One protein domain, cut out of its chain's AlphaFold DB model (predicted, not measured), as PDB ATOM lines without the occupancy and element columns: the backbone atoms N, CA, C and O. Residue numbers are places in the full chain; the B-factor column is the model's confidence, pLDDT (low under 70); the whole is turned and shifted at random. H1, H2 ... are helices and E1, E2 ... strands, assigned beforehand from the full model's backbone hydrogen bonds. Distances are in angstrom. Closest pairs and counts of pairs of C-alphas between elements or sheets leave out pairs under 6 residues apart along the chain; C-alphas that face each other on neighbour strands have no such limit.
ATOM      1  N   PRO A  35     -40.447 -31.375  22.801       80.19
ATOM      2  CA  PRO A  35     -39.058 -31.594  22.419       80.19
ATOM      3  C   PRO A  35     -38.875 -31.289  20.932       80.19
ATOM      4  O   PRO A  35     -39.776 -31.539  20.124       80.19
ATOM      5  N   ALA A  36     -37.706 -30.759  20.574       85.88
ATOM      6  CA  ALA A  36     -37.385 -30.495  19.182       85.88
ATOM      7  C   ALA A  36     -37.628 -31.769  18.346       85.88
ATOM      8  O   ALA A  36     -37.176 -32.854  18.733       85.88
ATOM      9  N   PRO A  37     -38.329 -31.676  17.201       89.81
ATOM     10  CA  PRO A  37     -38.628 -32.833  16.359       89.81
ATOM     11  C   PRO A  37     -37.396 -33.313  15.566       89.81
ATOM     12  O   PRO A  37     -37.531 -33.992  14.553       89.81
ATOM     13  N   TYR A  38     -36.197 -32.942  16.010       93.06
ATOM     14  CA  TYR A  38     -34.910 -33.252  15.418       93.06
ATOM     15  C   TYR A  38     -33.871 -33.482  16.519       93.06
ATOM     16  O   TYR A  38     -34.045 -33.056  17.659       93.06
ATOM     17  N   LEU A  39     -32.791 -34.160  16.152       93.94
ATOM     18  CA  LEU A  39     -31.548 -34.202  16.908       93.94
ATOM     19  C   LEU A  39     -30.641 -33.062  16.447       93.94
ATOM     20  O   LEU A  39     -30.571 -32.769  15.258       93.94
ATOM     21  N   THR A  40     -29.911 -32.450  17.364       92.56
ATOM     22  CA  THR A  40     -28.723 -31.659  17.018       92.56
ATOM     23  C   THR A  40     -27.597 -32.584  16.553       92.56
ATOM     24  O   THR A  40     -27.573 -33.770  16.901       92.56
ATOM     25  N   LEU A  41     -26.626 -32.059  15.802       90.12
ATOM     26  CA  LEU A  41     -25.447 -32.830  15.401       90.12
ATOM     27  C   LEU A  41     -24.714 -33.419  16.616       90.12
ATOM     28  O   LEU A  41     -24.332 -34.587  16.607       90.12
ATOM     29  N   SER A  42     -24.592 -32.640  17.693       88.44
ATOM     30  CA  SER A  42     -23.987 -33.087  18.954       88.44
ATOM     31  C   SER A  42     -24.729 -34.270  19.585       88.44
ATOM     32  O   SER A  42     -24.098 -35.248  19.989       88.44
ATOM     33  N   GLU A  43     -26.064 -34.223  19.645       92.38
ATOM     34  CA  GLU A  43     -26.869 -35.337  20.160       92.38
ATOM     35  C   GLU A  43     -26.763 -36.571  19.262       92.38
ATOM     36  O   GLU A  43     -26.664 -37.689  19.766       92.38
ATOM     37  N   ALA A  44     -26.741 -36.385  17.941       92.88
ATOM     38  CA  ALA A  44     -26.614 -37.488  16.999       92.88
ATOM     39  C   ALA A  44     -25.236 -38.170  17.068       92.88
ATOM     40  O   ALA A  44     -25.145 -39.399  16.993       92.88
ATOM     41  N   LEU A  45     -24.166 -37.393  17.263       89.88
ATOM     42  CA  LEU A  45     -22.812 -37.905  17.496       89.88
ATOM     43  C   LEU A  45     -22.727 -38.672  18.820       89.88
ATOM     44  O   LEU A  45     -22.165 -39.767  18.860       89.88
ATOM     45  N   ALA A  46     -23.310 -38.126  19.892       91.19
ATOM     46  CA  ALA A  46     -23.362 -38.784  21.197       91.19
ATOM     47  C   ALA A  46     -24.188 -40.080  21.167       91.19
ATOM     48  O   ALA A  46     -23.843 -41.048  21.839       91.19
ATOM     49  N   GLY A  47     -25.258 -40.105  20.370       92.25
ATOM     50  CA  GLY A  47     -26.108 -41.274  20.150       92.25
ATOM     51  C   GLY A  47     -25.571 -42.272  19.123       92.25
ATOM     52  O   GLY A  47     -26.245 -43.263  18.858       92.25
ATOM     53  N   HIS A  48     -24.396 -42.023  18.532       91.06
ATOM     54  CA  HIS A  48     -23.797 -42.860  17.486       91.06
ATOM     55  C   HIS A  48     -24.724 -43.129  16.284       91.06
ATOM     56  O   HIS A  48     -24.631 -44.174  15.647       91.06
ATOM     57  N   CYS A  49     -25.613 -42.187  15.956       91.56
ATOM     58  CA  CYS A  49     -26.590 -42.320  14.869       91.56
ATOM     59  C   CYS A  49     -26.286 -41.406  13.671       91.56
ATOM     60  O   CYS A  49     -27.157 -41.146  12.838       91.56
ATOM     61  N   VAL A  50     -25.060 -40.890  13.587       93.25
ATOM     62  CA  VAL A  50     -24.562 -40.102  12.458       93.25
ATOM     63  C   VAL A  50     -23.115 -40.469  12.168       93.25
ATOM     64  O   VAL A  50     -22.308 -40.641  13.081       93.25
ATOM     65  N   ILE A  51     -22.786 -40.576  10.885       89.44
ATOM     66  CA  ILE A  51     -21.423 -40.784  10.402       89.44
ATOM     67  C   ILE A  51     -21.028 -39.549   9.602       89.44
ATOM     68  O   ILE A  51     -21.738 -39.160   8.674       89.44
ATOM     69  N   VAL A  52     -19.892 -38.947   9.954       86.69
ATOM     70  CA  VAL A  52     -19.325 -37.803   9.239       86.69
ATOM     71  C   VAL A  52     -17.939 -38.173   8.729       86.69
ATOM     72  O   VAL A  52     -17.110 -38.660   9.495       86.69
ATOM     73  N   THR A  53     -17.698 -37.966   7.438       83.62
ATOM     74  CA  THR A  53     -16.413 -38.245   6.785       83.62
ATOM     75  C   THR A  53     -16.001 -37.072   5.907       83.62
ATOM     76  O   THR A  53     -16.858 -36.427   5.300       83.62
ATOM     77  N   GLU A  54     -14.699 -36.835   5.776       78.62
ATOM     78  CA  GLU A  54     -14.181 -35.909   4.767       78.62
ATOM     79  C   GLU A  54     -14.501 -36.436   3.367       78.62
ATOM     80  O   GLU A  54     -14.376 -37.633   3.090       78.62
ATOM     81  N   ALA A  55     -14.967 -35.549   2.487       72.56
ATOM     82  CA  ALA A  55     -15.237 -35.914   1.102       72.56
ATOM     83  C   ALA A  55     -13.961 -35.922   0.237       72.56
ATOM     84  O   ALA A  55     -13.963 -36.539  -0.828       72.56
ATOM     85  N   SER A  56     -12.876 -35.264   0.673       63.38
ATOM     86  CA  SER A  56     -11.621 -35.148  -0.079       63.38
ATOM     87  C   SER A  56     -10.449 -35.834   0.636       63.38
ATOM     88  O   SER A  56     -10.273 -35.709   1.839       63.38
ATOM     89  N   GLU A  57      -9.593 -36.531  -0.120       59.44
ATOM     90  CA  GLU A  57      -8.371 -37.188   0.396       59.44
ATOM     91  C   GLU A  57      -7.198 -36.201   0.619       59.44
ATOM     92  O   GLU A  57      -6.077 -36.605   0.923       59.44
ATOM     93  N   GLY A  58      -7.430 -34.897   0.420       57.16
ATOM     94  CA  GLY A  58      -6.386 -33.895   0.174       57.16
ATOM     95  C   GLY A  58      -6.015 -32.970   1.337       57.16
ATOM     96  O   GLY A  58      -5.239 -32.043   1.115       57.16
ATOM     97  N   GLY A  59      -6.557 -33.160   2.546       56.59
ATOM     98  CA  GLY A  59      -6.161 -32.393   3.742       56.59
ATOM     99  C   GLY A  59      -6.464 -30.885   3.706       56.59
ATOM    100  O   GLY A  59      -5.972 -30.136   4.546       56.59
ATOM    101  N   SER A  60      -7.263 -30.427   2.743       54.09
ATOM    102  CA  SER A  60      -7.832 -29.081   2.696       54.09
ATOM    103  C   SER A  60      -9.334 -29.263   2.526       54.09
ATOM    104  O   SER A  60      -9.788 -29.706   1.470       54.09
ATOM    105  N   VAL A  61     -10.087 -29.057   3.606       56.72
ATOM    106  CA  VAL A  61     -11.515 -29.386   3.686       56.72
ATOM    107  C   VAL A  61     -12.338 -28.189   3.217       56.72
ATOM    108  O   VAL A  61     -12.308 -27.152   3.878       56.72
ATOM    109  N   PRO A  62     -13.122 -28.319   2.133       61.41
ATOM    110  CA  PRO A  62     -14.310 -27.487   1.986       61.41
ATOM    111  C   PRO A  62     -15.612 -28.293   2.102       61.41
ATOM    112  O   PRO A  62     -16.674 -27.686   2.184       61.41
ATOM    113  N   GLU A  63     -15.567 -29.635   2.119       71.19
ATOM    114  CA  GLU A  63     -16.768 -30.472   1.987       71.19
ATOM    115  C   GLU A  63     -16.768 -31.694   2.923       71.19
ATOM    116  O   GLU A  63     -15.829 -32.496   2.953       71.19
ATOM    117  N   LEU A  64     -17.866 -31.852   3.671       80.69
ATOM    118  CA  LEU A  64     -18.120 -32.974   4.576       80.69
ATOM    119  C   LEU A  64     -19.273 -33.830   4.052       80.69
ATOM    120  O   LEU A  64     -20.327 -33.319   3.670       80.69
ATOM    121  N   LYS A  65     -19.104 -35.152   4.102       85.12
ATOM    122  CA  LYS A  65     -20.174 -36.115   3.849       85.12
ATOM    123  C   LYS A  65     -20.798 -36.532   5.176       85.12
ATOM    124  O   LYS A  65     -20.108 -37.058   6.045       85.12
ATOM    125  N   VAL A  66     -22.109 -36.344   5.302       88.00
ATOM    126  CA  VAL A  66     -22.886 -36.731   6.487       88.00
ATOM    127  C   VAL A  66     -23.887 -37.818   6.107       88.00
ATOM    128  O   VAL A  66     -24.635 -37.675   5.141       88.00
ATOM    129  N   ILE A  67     -23.909 -38.906   6.873       91.75
ATOM    130  CA  ILE A  67     -24.864 -40.005   6.731       91.75
ATOM    131  C   ILE A  67     -25.628 -40.125   8.049       91.75
ATOM    132  O   ILE A  67     -25.044 -40.455   9.080       91.75
ATOM    133  N   SER A  68     -26.936 -39.857   8.018       93.19
ATOM    134  CA  SER A  68     -27.820 -40.090   9.164       93.19
ATOM    135  C   SER A  68     -28.266 -41.549   9.204       93.19
ATOM    136  O   SER A  68     -28.708 -42.093   8.194       93.19
ATOM    137  N   GLN A  69     -28.192 -42.154  10.386       93.69
ATOM    138  CA  GLN A  69     -28.772 -43.461  10.717       93.69
ATOM    139  C   GLN A  69     -29.883 -43.322  11.774       93.69
ATOM    140  O   GLN A  69     -30.271 -44.297  12.410       93.69
ATOM    141  N   SER A  70     -30.355 -42.095  12.001       92.31
ATOM    142  CA  SER A  70     -31.372 -41.758  12.993       92.31
ATOM    143  C   SER A  70     -32.780 -41.843  12.405       92.31
ATOM    144  O   SER A  70     -33.026 -41.356  11.302       92.31
ATOM    145  N   ASP A  71     -33.725 -42.345  13.204       92.81
ATOM    146  CA  ASP A  71     -35.164 -42.312  12.904       92.81
ATOM    147  C   ASP A  71     -35.759 -40.892  12.984       92.81
ATOM    148  O   ASP A  71     -36.872 -40.638  12.526       92.81
ATOM    149  N   ARG A  72     -35.022 -39.949  13.586       93.19
ATOM    150  CA  ARG A  72     -35.368 -38.521  13.650       93.19
ATOM    151  C   ARG A  72     -34.450 -37.686  12.754       93.19
ATOM    152  O   ARG A  72     -33.255 -37.989  12.686       93.19
ATOM    153  N   PRO A  73     -34.957 -36.602  12.134       94.44
ATOM    154  CA  PRO A  73     -34.127 -35.645  11.408       94.44
ATOM    155  C   PRO A  73     -32.967 -35.135  12.264       94.44
ATOM    156  O   PRO A  73     -33.130 -34.933  13.465       94.44
ATOM    157  N   ILE A  74     -31.815 -34.894  11.642       93.69
ATOM    158  CA  ILE A  74     -30.674 -34.240  12.289       93.69
ATOM    159  C   ILE A  74     -30.592 -32.814  11.746       93.69
ATOM    160  O   ILE A  74     -30.513 -32.618  10.532       93.69
ATOM    161  N   LEU A  75     -30.638 -31.825  12.635       92.75
ATOM    162  CA  LEU A  75     -30.417 -30.423  12.313       92.75
ATOM    163  C   LEU A  75     -28.910 -30.160  12.280       92.75
ATOM    164  O   LEU A  75     -28.240 -30.295  13.302       92.75
ATOM    165  N   LEU A  76     -28.411 -29.775  11.108       89.19
ATOM    166  CA  LEU A  76     -27.044 -29.298  10.914       89.19
ATOM    167  C   LEU A  76     -27.079 -27.774  10.851       89.19
ATOM    168  O   LEU A  76     -27.765 -27.211   9.994       89.19
ATOM    169  N   LEU A  77     -26.372 -27.117  11.766       86.69
ATOM    170  CA  LEU A  77     -26.236 -25.666  11.762       86.69
ATOM    171  C   LEU A  77     -24.896 -25.272  11.139       86.69
ATOM    172  O   LEU A  77     -23.855 -25.858  11.435       86.69
ATOM    173  N   ASP A  78     -24.925 -24.257  10.280       77.44
ATOM    174  CA  ASP A  78     -23.699 -23.689   9.727       77.44
ATOM    175  C   ASP A  78     -22.865 -23.045  10.850       77.44
ATOM    176  O   ASP A  78     -23.399 -22.327  11.700       77.44
ATOM    177  N   GLY A  79     -21.565 -23.338  10.874       75.75
ATOM    178  CA  GLY A  79     -20.654 -22.934  11.950       75.75
ATOM    179  C   GLY A  79     -20.551 -23.889  13.149       75.75
ATOM    180  O   GLY A  79     -19.876 -23.544  14.121       75.75
TER     181      GLY A  79
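What this domain is: This is residues 35 to 79 of the 98 residues of an uncharacterized protein of Verrucomicrobia bacterium (UniProt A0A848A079). There is little regular structure here: a hairpin of two strands, E1 and E2, its loop reaching to one end of the long axis, with a short helix, H1, near the hairpin's other end. There the stretches 39 to 40 and 74 to 75 pair, parallel. The 45 printed residues run H1, E1, E2, the two strands antiparallel; the class is mixed, with 16 residues in named elements. The whole is loose, radius of gyration of the C-alphas 11.8 A, spanning 39 by 19 by 14 A.

Where its parts are: Find C-alpha 50 at (-24.562, -40.102, 12.458); E1 runs to residue 54, 13.6 A. E2, residues 64 to 68, covers 12.9 A and ends at (-27.820, -40.090, 9.164). H1 is residues 41 to 46.

How they stand to each other: In the hairpin, look for N 51 and O 67, 2.9 A apart. H1 comes closest to E1 at the C-alphas of Ala 44 and Val 50, 5.6 A. H1 and E2 are only just apart, closest 8.3 A. In H1 every O i to N i+4 pair is within hydrogen-bond range.

The domain as a whole: The C-alphas farthest apart, Pro 35 and Gly 58, stand 39.6 A apart. The printed part has no cut and no long link; residues 56 to 62 have pLDDT under 70.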